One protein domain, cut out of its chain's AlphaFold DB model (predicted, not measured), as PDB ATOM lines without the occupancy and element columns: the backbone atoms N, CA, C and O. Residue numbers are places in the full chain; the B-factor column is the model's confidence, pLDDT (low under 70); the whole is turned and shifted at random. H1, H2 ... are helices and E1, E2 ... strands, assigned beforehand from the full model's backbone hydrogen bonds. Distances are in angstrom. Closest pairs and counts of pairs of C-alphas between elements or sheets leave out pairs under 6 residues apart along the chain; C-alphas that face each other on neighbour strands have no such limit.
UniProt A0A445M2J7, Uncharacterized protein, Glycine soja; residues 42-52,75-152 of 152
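What this domain is: This is residues 42 to 52 and 75 to 152 of the 152 residues of an uncharacterized protein of Glycine soja (UniProt A0A445M2J7). A small sheet of three short strands, E1, E2 and E3, makes a loose head together with long loops, and one long helix, H2, runs away from it as an arm; residues 136 to 152, of which 136 to 150 belong to H2, stick out. The short helix H1 only grazes the sheet. The printed part has 89 residues, with two named helices and three named strands in the order H1, E1, E2, E3, H2; the sheet, E1 - E2 - E3, is antiparallel and a meander, each strand the neighbour of the one before. The class is mixed, helices and strands, with under half of the residues in named elements. The whole is loose, with a radius of gyration of the C-alphas of 16.3 A, and flat, spanning 50 by 36 by 17 A.

How they stand to each other: In the sheet, E2, residues 97 to 100, is the inner strand, between the edge strands E1, residues 85 to 87, and E3, residues 115 to 117. E1 and E2 form a hairpin at 130 degrees, with N 86 and O 98 within hydrogen-bond range at 2.8 A. E2 and E3 form a hairpin at 162 degrees, with N 99 and O 116 within range at 2.8 A. H1, residues 42 to 46, only grazes the sheet. H2, residues 124 to 150, is not on the sheet and is apart from H1. In H1 and H2 every O i to N i+4 pair is within hydrogen-bond range.

Where its parts are: E2 measures 10.0 A, E1 7.1 A, E3 7.0 A and H1 6.2 A from first to last C-alpha. H1 begins at C-alpha 42 (-1.363, -1.352, -96.464). H2 measures 39.4 A, from C-alpha 124 (-2.888, 2.430, -73.735) to C-alpha 150 (-31.011, -22.202, -86.081).

The domain as a whole: The two C-alphas farthest apart, of Asn 80 and His 151, are 50.5 A apart. Residues 53 to 74 are cut out, and C-alphas 52 and 75 are 16.8 A apart. The link from E2 to E3 is long, 14 residues. The pLDDT is under 70 at residues 42 to 52 and 151 to 152.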
ATOM      1  N   ILE A  42      -0.322  -2.278 -96.005       47.91
ATOM      2  CA  ILE A  42      -1.363  -1.352 -96.464       47.91
ATOM      3  C   ILE A  42      -2.641  -2.092 -96.899       47.91
ATOM      4  O   ILE A  42      -3.735  -1.675 -96.529       47.91
ATOM      5  N   ILE A  43      -2.525  -3.222 -97.609       43.53
ATOM      6  CA  ILE A  43      -3.689  -4.027 -98.034       43.53
ATOM      7  C   ILE A  43      -4.412  -4.591 -96.804       43.53
ATOM      8  O   ILE A  43      -5.638  -4.580 -96.736       43.53
ATOM      9  N   PHE A  44      -3.648  -5.026 -95.798       39.59
ATOM     10  CA  PHE A  44      -4.198  -5.586 -94.564       39.59
ATOM     11  C   PHE A  44      -4.909  -4.529 -93.707       39.59
ATOM     12  O   PHE A  44      -5.960  -4.812 -93.145       39.59
ATOM     13  N   ILE A  45      -4.385  -3.299 -93.638       45.34
ATOM     14  CA  ILE A  45      -5.035  -2.189 -92.916       45.34
ATOM     15  C   ILE A  45      -6.352  -1.784 -93.599       45.34
ATOM     16  O   ILE A  45      -7.333  -1.505 -92.914       45.34
ATOM     17  N   VAL A  46      -6.390  -1.782 -94.936       47.78
ATOM     18  CA  VAL A  46      -7.539  -1.317 -95.730       47.78
ATOM     19  C   VAL A  46      -8.756  -2.248 -95.643       47.78
ATOM     20  O   VAL A  46      -9.888  -1.761 -95.618       47.78
ATOM     21  N   LEU A  47      -8.556  -3.565 -95.527       46.12
ATOM     22  CA  LEU A  47      -9.653  -4.546 -95.494       46.12
ATOM     23  C   LEU A  47     -10.519  -4.487 -94.220       46.12
ATOM     24  O   LEU A  47     -11.653  -4.960 -94.241       46.12
ATOM     25  N   PHE A  48     -10.034  -3.871 -93.136       47.19
ATOM     26  CA  PHE A  48     -10.762  -3.763 -91.860       47.19
ATOM     27  C   PHE A  48     -11.307  -2.355 -91.571       47.19
ATOM     28  O   PHE A  48     -11.839  -2.093 -90.489       47.19
ATOM     29  N   LEU A  49     -11.222  -1.430 -92.531       50.19
ATOM     30  CA  LEU A  49     -11.815  -0.102 -92.393       50.19
ATOM     31  C   LEU A  49     -13.330  -0.212 -92.582       50.19
ATOM     32  O   LEU A  49     -13.824  -0.251 -93.709       50.19
ATOM     33  N   LYS A  50     -14.100  -0.192 -91.485       44.38
ATOM     34  CA  LYS A  50     -15.505   0.219 -91.598       44.38
ATOM     35  C   LYS A  50     -15.501   1.614 -92.223       44.38
ATOM     36  O   LYS A  50     -14.842   2.499 -91.666       44.38
ATOM     37  N   PRO A  51     -16.181   1.833 -93.361       43.53
ATOM     38  CA  PRO A  51     -16.275   3.162 -93.925       43.53
ATOM     39  C   PRO A  51     -16.885   4.071 -92.861       43.53
ATOM     40  O   PRO A  51     -18.019   3.865 -92.435       43.53
ATOM     41  N   TYR A  52     -16.129   5.076 -92.422       37.88
ATOM     42  CA  TYR A  52     -16.768   6.264 -91.889       37.88
ATOM     43  C   TYR A  52     -17.571   6.824 -93.064       37.88
ATOM     44  O   TYR A  52     -16.994   7.158 -94.099       37.88
ATOM     45  N   VAL A  75      -5.631  17.182 -97.397       90.06
ATOM     46  CA  VAL A  75      -4.519  16.244 -97.574       90.06
ATOM     47  C   VAL A  75      -4.707  15.523 -98.905       90.06
ATOM     48  O   VAL A  75      -5.782  14.992 -99.184       90.06
ATOM     49  N   HIS A  76      -3.669  15.532 -99.736       93.38
ATOM     50  CA  HIS A  76      -3.660  14.859-101.031       93.38
ATOM     51  C   HIS A  76      -2.636  13.729-101.020       93.38
ATOM     52  O   HIS A  76      -1.562  13.865-100.439       93.38
ATOM     53  N   CYS A  77      -2.966  12.619-101.676       89.50
ATOM     54  CA  CYS A  77      -2.024  11.527-101.881       89.50
ATOM     55  C   CYS A  77      -1.113  11.776-103.095       89.50
ATOM     56  O   CYS A  77      -1.315  12.713-103.865       89.50
ATOM     57  N   GLU A  78      -0.157  10.877-103.334       89.88
ATOM     58  CA  GLU A  78       0.763  10.939-104.485       89.88
ATOM     59  C   GLU A  78       0.051  10.819-105.846       89.88
ATOM     60  O   GLU A  78       0.583  11.247-106.865       89.88
ATOM     61  N   CYS A  79      -1.178  10.288-105.881       86.81
ATOM     62  CA  CYS A  79      -2.021  10.299-107.082       86.81
ATOM     63  C   CYS A  79      -2.676  11.668-107.350       86.81
ATOM     64  O   CYS A  79      -3.499  11.772-108.257       86.81
ATOM     65  N   ASN A  80      -2.370  12.688-106.541       90.75
ATOM     66  CA  ASN A  80      -2.994  14.011-106.555       90.75
ATOM     67  C   ASN A  80      -4.521  13.969-106.343       90.75
ATOM     68  O   ASN A  80      -5.272  14.796-106.856       90.75
ATOM     69  N   LEU A  81      -4.982  12.970-105.590       89.12
ATOM     70  CA  LEU A  81      -6.372  12.816-105.176       89.12
ATOM     71  C   LEU A  81      -6.507  13.186-103.706       89.12
ATOM     72  O   LEU A  81      -5.563  13.017-102.934       89.12
ATOM     73  N   TYR A  82      -7.705  13.615-103.314       90.56
ATOM     74  CA  TYR A  82      -8.039  13.790-101.907       90.56
ATOM     75  C   TYR A  82      -7.793  12.491-101.130       90.56
ATOM     76  O   TYR A  82      -8.282  11.423-101.514       90.56
ATOM     77  N   ALA A  83      -7.032  12.593-100.045       89.81
ATOM     78  CA  ALA A  83      -6.755  11.494 -99.141       89.81
ATOM     79  C   ALA A  83      -7.867  11.423 -98.079       89.81
ATOM     80  O   ALA A  83      -7.966  12.310 -97.227       89.81
ATOM     81  N   PRO A  84      -8.744  10.405 -98.103       88.06
ATOM     82  CA  PRO A  84      -9.811  10.287 -97.122       88.06
ATOM     83  C   PRO A  84      -9.262   9.984 -95.727       88.06
ATOM     84  O   PRO A  84      -8.347   9.175 -95.565       88.06
ATOM     85  N   LEU A  85      -9.890  10.589 -94.719       87.75
ATOM     86  CA  LEU A  85      -9.668  10.260 -93.316       87.75
ATOM     87  C   LEU A  85     -10.422   8.970 -92.964       87.75
ATOM     88  O   LEU A  85     -11.648   8.907 -93.083       87.75
ATOM     89  N   ALA A  86      -9.699   7.954 -92.510       85.62
ATOM     90  CA  ALA A  86     -10.238   6.670 -92.079       85.62
ATOM     91  C   ALA A  86      -9.884   6.393 -90.614       85.62
ATOM     92  O   ALA A  86      -8.957   6.981 -90.071       85.62
ATOM     93  N   THR A  87     -10.631   5.495 -89.965       86.94
ATOM     94  CA  THR A  87     -10.329   4.992 -88.612       86.94
ATOM     95  C   THR A  87      -9.873   3.548 -88.712       86.94
ATOM     96  O   THR A  87     -10.554   2.738 -89.345       86.94
ATOM     97  N   ALA A  88      -8.743   3.220 -88.093       86.56
ATOM     98  CA  ALA A  88      -8.237   1.863 -88.055       86.56
ATOM     99  C   ALA A  88      -8.940   1.042 -86.957       86.56
ATOM    100  O   ALA A  88      -9.211   1.529 -85.858       86.56
ATOM    101  N   TRP A  89      -9.247  -0.215 -87.269       85.06
ATOM    102  CA  TRP A  89      -9.990  -1.134 -86.397       85.06
ATOM    103  C   TRP A  89      -9.249  -2.460 -86.208       85.06
ATOM    104  O   TRP A  89      -9.875  -3.506 -86.085       85.06
ATOM    105  N   THR A  90      -7.916  -2.448 -86.219       82.19
ATOM    106  CA  THR A  90      -7.134  -3.636 -85.838       82.19
ATOM    107  C   THR A  90      -6.724  -3.526 -84.374       82.19
ATOM    108  O   THR A  90      -6.551  -2.416 -83.872       82.19
ATOM    109  N   ASP A  91      -6.480  -4.646 -83.697       80.75
ATOM    110  CA  ASP A  91      -6.044  -4.665 -82.291       80.75
ATOM    111  C   ASP A  91      -4.843  -3.737 -82.015       80.75
ATOM    112  O   ASP A  91      -4.728  -3.130 -80.948       80.75
ATOM    113  N   ASN A  92      -3.952  -3.546 -82.993       81.69
ATOM    114  CA  ASN A  92      -2.765  -2.713 -82.821       81.69
ATOM    115  C   ASN A  92      -3.016  -1.208 -82.982       81.69
ATOM    116  O   ASN A  92      -2.265  -0.415 -82.410       81.69
ATOM    117  N   ASN A  93      -4.050  -0.801 -83.711       82.94
ATOM    118  CA  ASN A  93      -4.308   0.600 -84.063       82.94
ATOM    119  C   ASN A  93      -5.784   0.999 -83.888       82.94
ATOM    120  O   ASN A  93      -6.238   1.971 -84.485       82.94
ATOM    121  N   ALA A  94      -6.518   0.263 -83.053       86.69
ATOM    122  CA  ALA A  94      -7.942   0.449 -82.829       86.69
ATOM    123  C   ALA A  94      -8.274   1.891 -82.423       86.69
ATOM    124  O   ALA A  94      -7.751   2.406 -81.434       86.69
ATOM    125  N   GLY A  95      -9.163   2.519 -83.189       86.88
ATOM    126  CA  GLY A  95      -9.655   3.869 -82.939       86.88
ATOM    127  C   GLY A  95      -8.721   4.997 -83.379       86.88
ATOM    128  O   GLY A  95      -9.075   6.153 -83.177       86.88
ATOM    129  N   VAL A  96      -7.561   4.700 -83.976       90.12
ATOM    130  CA  VAL A  96      -6.629   5.723 -84.478       90.12
ATOM    131  C   VAL A  96      -7.010   6.104 -85.905       90.12
ATOM    132  O   VAL A  96      -7.200   5.223 -86.753       90.12
ATOM    133  N   ARG A  97      -7.101   7.404 -86.202       92.25
ATOM    134  CA  ARG A  97      -7.376   7.887 -87.558       92.25
ATOM    135  C   ARG A  97      -6.118   8.150 -88.372       92.25
ATOM    136  O   ARG A  97      -5.097   8.589 -87.845       92.25
ATOM    137  N   PHE A  98      -6.226   7.928 -89.675       89.88
ATOM    138  CA  PHE A  98      -5.160   8.137 -90.652       89.88
ATOM    139  C   PHE A  98      -5.726   8.563 -92.011       89.88
ATOM    140  O   PHE A  98      -6.891   8.305 -92.318       89.88
ATOM    141  N   PHE A  99      -4.889   9.185 -92.833       91.00
ATOM    142  CA  PHE A  99      -5.140   9.446 -94.244       91.00
ATOM    143  C   PHE A  99      -4.511   8.355 -95.112       91.00
ATOM    144  O   PHE A  99      -3.395   7.910 -94.843       91.00
ATOM    145  N   GLY A 100      -5.210   7.945 -96.170       88.25
ATOM    146  CA  GLY A 100      -4.712   6.988 -97.163       88.25
ATOM    147  C   GLY A 100      -4.995   7.439 -98.594       88.25
ATOM    148  O   GLY A 100      -5.664   8.443 -98.818       88.25
ATOM    149  N   CYS A 101      -4.491   6.706 -99.588       88.06
ATOM    150  CA  CYS A 101      -4.749   7.008-101.000       88.06
ATOM    151  C   CYS A 101      -6.256   7.022-101.324       88.06
ATOM    152  O   CYS A 101      -6.963   6.074-100.997       88.06
ATOM    153  N   GLY A 102      -6.742   8.033-102.054       87.56
ATOM    154  CA  GLY A 102      -8.146   8.110-102.487       87.56
ATOM    155  C   GLY A 102      -8.617   6.939-103.365       87.56
ATOM    156  O   GLY A 102      -9.795   6.592-103.336       87.56
ATOM    157  N   ASN A 103      -7.704   6.267-104.073       87.31
ATOM    158  CA  ASN A 103      -8.016   5.088-104.889       87.31
ATOM    159  C   ASN A 103      -8.121   3.781-104.080       87.31
ATOM    160  O   ASN A 103      -8.356   2.740-104.677       87.31
ATOM    161  N   TYR A 104      -7.964   3.784-102.749       80.44
ATOM    162  CA  TYR A 104      -7.864   2.553-101.938       80.44
ATOM    163  C   TYR A 104      -9.032   1.555-102.078       80.44
ATOM    164  O   TYR A 104      -8.875   0.387-101.731       80.44
ATOM    165  N   LYS A 105     -10.201   2.006-102.546       79.00
ATOM    166  CA  LYS A 105     -11.396   1.174-102.785       79.00
ATOM    167  C   LYS A 105     -11.587   0.758-104.240       79.00
ATOM    168  O   LYS A 105     -12.455  -0.066-104.514       79.00
ATOM    169  N   ASP A 106     -10.839   1.348-105.165       83.38
ATOM    170  CA  ASP A 106     -10.984   1.077-106.588       83.38
ATOM    171  C   ASP A 106     -10.014  -0.036-106.996       83.38
ATOM    172  O   ASP A 106      -8.816   0.189-107.165       83.38
ATOM    173  N   LEU A 107     -10.550  -1.249-107.149       78.38
ATOM    174  CA  LEU A 107      -9.791  -2.438-107.549       78.38
ATOM    175  C   LEU A 107      -9.183  -2.322-108.956       78.38
ATOM    176  O   LEU A 107      -8.304  -3.109-109.304       78.38
ATOM    177  N   TRP A 108      -9.642  -1.364-109.764       86.06
ATOM    178  CA  TRP A 108      -9.197  -1.161-111.140       86.06
ATOM    179  C   TRP A 108      -8.152  -0.053-111.275       86.06
ATOM    180  O   TRP A 108      -7.601   0.138-112.360       86.06
ATOM    181  N   ARG A 109      -7.857   0.685-110.197       84.00
ATOM    182  CA  ARG A 109      -6.870   1.769-110.198       84.00
ATOM    183  C   ARG A 109      -5.633   1.398-109.403       84.00
ATOM    184  O   ARG A 109      -5.689   0.726-108.378       84.00
ATOM    185  N   GLN A 110      -4.495   1.921-109.849       86.69
ATOM    186  CA  GLN A 110      -3.272   1.844-109.068       86.69
ATOM    187  C   GLN A 110      -3.409   2.701-107.800       86.69
ATOM    188  O   GLN A 110      -3.783   3.878-107.848       86.69
ATOM    189  N   VAL A 111      -3.094   2.086-106.663       87.56
ATOM    190  CA  VAL A 111      -3.067   2.718-105.343       87.56
ATOM    191  C   VAL A 111      -1.620   3.097-105.029       87.56
ATOM    192  O   VAL A 111      -0.728   2.256-105.138       87.56
ATOM    193  N   CYS A 112      -1.368   4.357-104.668       88.06
ATOM    194  CA  CYS A 112      -0.064   4.777-104.145       88.06
ATOM    195  C   CYS A 112       0.080   4.420-102.660       88.06
ATOM    196  O   CYS A 112      -0.916   4.243-101.957       88.06
ATOM    197  N   ASN A 113       1.309   4.434-102.147       87.62
ATOM    198  CA  ASN A 113       1.601   4.075-100.756       87.62
ATOM    199  C   ASN A 113       1.421   5.228 -99.753       87.62
ATOM    200  O   ASN A 113       1.841   5.102 -98.605       87.62
ATOM    201  N   PHE A 114       0.796   6.334-100.169       89.00
ATOM    202  CA  PHE A 114       0.506   7.463 -99.288       89.00
ATOM    203  C   PHE A 114      -0.238   7.020 -98.020       89.00
ATOM    204  O   PHE A 114      -1.313   6.411 -98.097       89.00
ATOM    205  N   PHE A 115       0.332   7.371 -96.870       89.62
ATOM    206  CA  PHE A 115      -0.198   7.079 -95.549       89.62
ATOM    207  C   PHE A 115       0.287   8.131 -94.548       89.62
ATOM    208  O   PHE A 115       1.484   8.402 -94.472       89.62
ATOM    209  N   GLU A 116      -0.622   8.665 -93.736       88.12
ATOM    210  CA  GLU A 116      -0.282   9.636 -92.692       88.12
ATOM    211  C   GLU A 116      -1.198   9.479 -91.474       88.12
ATOM    212  O   GLU A 116      -2.418   9.407 -91.617       88.12
ATOM    213  N   TRP A 117      -0.635   9.431 -90.265       89.31
ATOM    214  CA  TRP A 117      -1.435   9.402 -89.038       89.31
ATOM    215  C   TRP A 117      -2.060  10.774 -88.771       89.31
ATOM    216  O   TRP A 117      -1.357  11.778 -88.751       89.31
ATOM    217  N   TYR A 118      -3.373  10.808 -88.534       90.06
ATOM    218  CA  TYR A 118      -4.081  12.030 -88.148       90.06
ATOM    219  C   TYR A 118      -4.064  12.219 -86.634       90.06
ATOM    220  O   TYR A 118      -3.780  13.304 -86.132       90.06
ATOM    221  N   ASP A 119      -4.399  11.154 -85.903       88.94
ATOM    222  CA  ASP A 119      -4.374  11.186 -84.447       88.94
ATOM    223  C   ASP A 119      -2.956  10.898 -83.933       88.94
ATOM    224  O   ASP A 119      -2.238  10.075 -84.514       88.94
ATOM    225  N   PRO A 120      -2.548  11.508 -82.808       87.88
ATOM    226  CA  PRO A 120      -1.382  11.042 -82.072       87.88
ATOM    227  C   PRO A 120      -1.611   9.618 -81.540       87.88
ATOM    228  O   PRO A 120      -2.725   9.084 -81.556       87.88
ATOM    229  N   SER A 121      -0.552   8.998 -81.016       83.44
ATOM    230  CA  SER A 121      -0.679   7.690 -80.373       83.44
ATOM    231  C   SER A 121      -1.711   7.731 -79.238       83.44
ATOM    232  O   SER A 121      -1.699   8.607 -78.373       83.44
ATOM    233  N   LEU A 122      -2.633   6.766 -79.246       84.44
ATOM    234  CA  LEU A 122      -3.658   6.667 -78.212       84.44
ATOM    235  C   LEU A 122      -3.063   6.241 -76.870       84.44
ATOM    236  O   LEU A 122      -2.140   5.426 -76.800       84.44
ATOM    237  N   ASN A 123      -3.683   6.720 -75.791       90.19
ATOM    238  CA  ASN A 123      -3.415   6.225 -74.447       90.19
ATOM    239  C   ASN A 123      -3.666   4.694 -74.389       90.19
ATOM    240  O   ASN A 123      -4.739   4.244 -74.810       90.19
ATOM    241  N   PRO A 124      -2.738   3.885 -73.831       89.81
ATOM    242  CA  PRO A 124      -2.888   2.430 -73.735       89.81
ATOM    243  C   PRO A 124      -4.184   1.963 -73.056       89.81
ATOM    244  O   PRO A 124      -4.760   0.950 -73.454       89.81
ATOM    245  N   HIS A 125      -4.669   2.702 -72.055       92.31
ATOM    246  CA  HIS A 125      -5.925   2.414 -71.365       92.31
ATOM    247  C   HIS A 125      -7.132   2.579 -72.294       92.31
ATOM    248  O   HIS A 125      -7.971   1.684 -72.385       92.31
ATOM    249  N   VAL A 126      -7.179   3.682 -73.047       90.94
ATOM    250  CA  VAL A 126      -8.235   3.943 -74.037       90.94
ATOM    251  C   VAL A 126      -8.213   2.871 -75.123       90.94
ATOM    252  O   VAL A 126      -9.247   2.279 -75.424       90.94
ATOM    253  N   LYS A 127      -7.026   2.542 -75.646       89.06
ATOM    254  CA  LYS A 127      -6.852   1.465 -76.625       89.06
ATOM    255  C   LYS A 127      -7.400   0.128 -76.104       89.06
ATOM    256  O   LYS A 127      -8.119  -0.554 -76.827       89.06
ATOM    257  N   LYS A 128      -7.125  -0.226 -74.842       92.19
ATOM    258  CA  LYS A 128      -7.642  -1.456 -74.214       92.19
ATOM    259  C   LYS A 128      -9.173  -1.477 -74.148       92.19
ATOM    260  O   LYS A 128      -9.766  -2.516 -74.434       92.19
ATOM    261  N   ILE A 129      -9.802  -0.353 -73.801       94.44
ATOM    262  CA  ILE A 129     -11.267  -0.233 -73.779       94.44
ATOM    263  C   ILE A 129     -11.840  -0.440 -75.185       94.44
ATOM    264  O   ILE A 129     -12.739  -1.259 -75.349       94.44
ATOM    265  N   ILE A 130     -11.299   0.243 -76.201       91.31
ATOM    266  CA  ILE A 130     -11.783   0.136 -77.588       91.31
ATOM    267  C   ILE A 130     -11.687  -1.312 -78.088       91.31
ATOM    268  O   ILE A 130     -12.662  -1.836 -78.622       91.31
ATOM    269  N   ILE A 131     -10.555  -1.982 -77.857       89.75
ATOM    270  CA  ILE A 131     -10.366  -3.389 -78.240       89.75
ATOM    271  C   ILE A 131     -11.380  -4.293 -77.526       89.75
ATOM    272  O   ILE A 131     -11.982  -5.157 -78.157       89.75
ATOM    273  N   GLY A 132     -11.601  -4.090 -76.221       93.56
ATOM    274  CA  GLY A 132     -12.597  -4.851 -75.463       93.56
ATOM    275  C   GLY A 132     -14.006  -4.696 -76.039       93.56
ATOM    276  O   GLY A 132     -14.702  -5.685 -76.250       93.56
ATOM    277  N   LEU A 133     -14.396  -3.466 -76.381       93.56
ATOM    278  CA  LEU A 133     -15.686  -3.190 -77.013       93.56
ATOM    279  C   LEU A 133     -15.808  -3.848 -78.392       93.56
ATOM    280  O   LEU A 133     -16.854  -4.409 -78.707       93.56
ATOM    281  N   MET A 134     -14.755  -3.812 -79.209       89.06
ATOM    282  CA  MET A 134     -14.755  -4.458 -80.523       89.06
ATOM    283  C   MET A 134     -14.964  -5.971 -80.426       89.06
ATOM    284  O   MET A 134     -15.773  -6.509 -81.178       89.06
ATOM    285  N   ARG A 135     -14.283  -6.635 -79.485       91.06
ATOM    286  CA  ARG A 135     -14.416  -8.083 -79.264       91.06
ATOM    287  C   ARG A 135     -15.816  -8.456 -78.797       91.06
ATOM    288  O   ARG A 135     -16.414  -9.361 -79.363       91.06
ATOM    289  N   ASN A 136     -16.373  -7.695 -77.856       94.00
ATOM    290  CA  ASN A 136     -17.752  -7.903 -77.414       94.00
ATOM    291  C   ASN A 136     -18.735  -7.755 -78.588       94.00
ATOM    292  O   ASN A 136     -19.649  -8.557 -78.735       94.00
ATOM    293  N   LEU A 137     -18.545  -6.756 -79.460       92.31
ATOM    294  CA  LEU A 137     -19.387  -6.575 -80.648       92.31
ATOM    295  C   LEU A 137     -19.283  -7.741 -81.639       92.31
ATOM    296  O   LEU A 137     -20.272  -8.063 -82.292       92.31
ATOM    297  N   GLU A 138     -18.104  -8.333 -81.798       90.12
ATOM    298  CA  GLU A 138     -17.914  -9.514 -82.642       90.12
ATOM    299  C   GLU A 138     -18.600 -10.745 -82.041       90.12
ATOM    300  O   GLU A 138     -19.342 -11.433 -82.739       90.12
ATOM    301  N   GLU A 139     -18.451 -10.958 -80.736       94.56
ATOM    302  CA  GLU A 139     -19.126 -12.029 -80.004       94.56
ATOM    303  C   GLU A 139     -20.653 -11.920 -80.117       94.56
ATOM    304  O   GLU A 139     -21.312 -12.882 -80.508       94.56
ATOM    305  N   PHE A 140     -21.221 -10.729 -79.889       95.50
ATOM    306  CA  PHE A 140     -22.660 -10.506 -80.040       95.50
ATOM    307  C   PHE A 140     -23.159 -10.808 -81.456       95.50
ATOM    308  O   PHE A 140     -24.217 -11.415 -81.616       95.50
ATOM    309  N   LYS A 141     -22.400 -10.426 -82.490       92.81
ATOM    310  CA  LYS A 141     -22.754 -10.732 -83.885       92.81
ATOM    311  C   LYS A 141     -22.702 -12.222 -84.186       92.81
ATOM    312  O   LYS A 141     -23.554 -12.718 -84.916       92.81
ATOM    313  N   ASN A 142     -21.710 -12.929 -83.651       93.69
ATOM    314  CA  ASN A 142     -21.592 -14.370 -83.837       93.69
ATOM    315  C   ASN A 142     -22.781 -15.091 -83.197       93.69
ATOM    316  O   ASN A 142     -23.425 -15.896 -83.863       93.69
ATOM    317  N   ILE A 143     -23.148 -14.708 -81.970       95.81
ATOM    318  CA  ILE A 143     -24.334 -15.232 -81.283       95.81
ATOM    319  C   ILE A 143     -25.610 -14.934 -82.086       95.81
ATOM    320  O   ILE A 143     -26.429 -15.826 -82.291       95.81
ATOM    321  N   GLU A 144     -25.786 -13.706 -82.586       95.38
ATOM    322  CA  GLU A 144     -26.948 -13.348 -83.412       95.38
ATOM    323  C   GLU A 144     -27.029 -14.206 -84.686       95.38
ATOM    324  O   GLU A 144     -28.097 -14.711 -85.037       95.38
ATOM    325  N   ASN A 145     -25.897 -14.406 -85.365       94.62
ATOM    326  CA  ASN A 145     -25.823 -15.233 -86.564       94.62
ATOM    327  C   ASN A 145     -26.156 -16.702 -86.264       94.62
ATOM    328  O   ASN A 145     -26.903 -17.308 -87.025       94.62
ATOM    329  N   GLU A 146     -25.661 -17.262 -85.156       94.38
ATOM    330  CA  GLU A 146     -25.996 -18.623 -84.714       94.38
ATOM    331  C   GLU A 146     -27.483 -18.791 -84.387       94.38
ATOM    332  O   GLU A 146     -28.084 -19.819 -84.702       94.38
ATOM    333  N   LEU A 147     -28.100 -17.793 -83.752       94.56
ATOM    334  CA  LEU A 147     -29.538 -17.809 -83.491       94.56
ATOM    335  C   LEU A 147     -30.326 -17.747 -84.802       94.56
ATOM    336  O   LEU A 147     -31.279 -18.500 -84.985       94.56
ATOM    337  N   ARG A 148     -29.903 -16.898 -85.742       91.44
ATOM    338  CA  ARG A 148     -30.554 -16.749 -87.047       91.44
ATOM    339  C   ARG A 148     -30.480 -18.028 -87.882       91.44
ATOM    340  O   ARG A 148     -31.462 -18.374 -88.528       91.44
ATOM    341  N   THR A 149     -29.347 -18.730 -87.870       91.88
ATOM    342  CA  THR A 149     -29.166 -19.969 -88.642       91.88
ATOM    343  C   THR A 149     -29.895 -21.166 -88.042       91.88
ATOM    344  O   THR A 149     -30.261 -22.062 -88.789       91.88
ATOM    345  N   LYS A 150     -30.169 -21.177 -86.730       83.25
ATOM    346  CA  LYS A 150     -31.011 -22.202 -86.081       83.25
ATOM    347  C   LYS A 150     -32.510 -22.061 -86.380       83.25
ATOM    348  O   LYS A 150     -33.263 -22.987 -86.100       83.25
ATOM    349  N   HIS A 151     -32.944 -20.914 -86.902       65.81
ATOM    350  CA  HIS A 151     -34.339 -20.633 -87.264       65.81
ATOM    351  C   HIS A 151     -34.653 -20.873 -88.757       65.81
ATOM    352  O   HIS A 151     -35.709 -20.446 -89.229       65.81
ATOM    353  N   ILE A 152     -33.761 -21.555 -89.486       55.94
ATOM    354  CA  ILE A 152     -33.927 -22.018 -90.876       55.94
ATOM    355  C   ILE A 152     -33.917 -23.545 -90.869       55.94
ATOM    356  O   ILE A 152     -34.760 -24.133 -91.581       55.94
TER     357      ILE A 152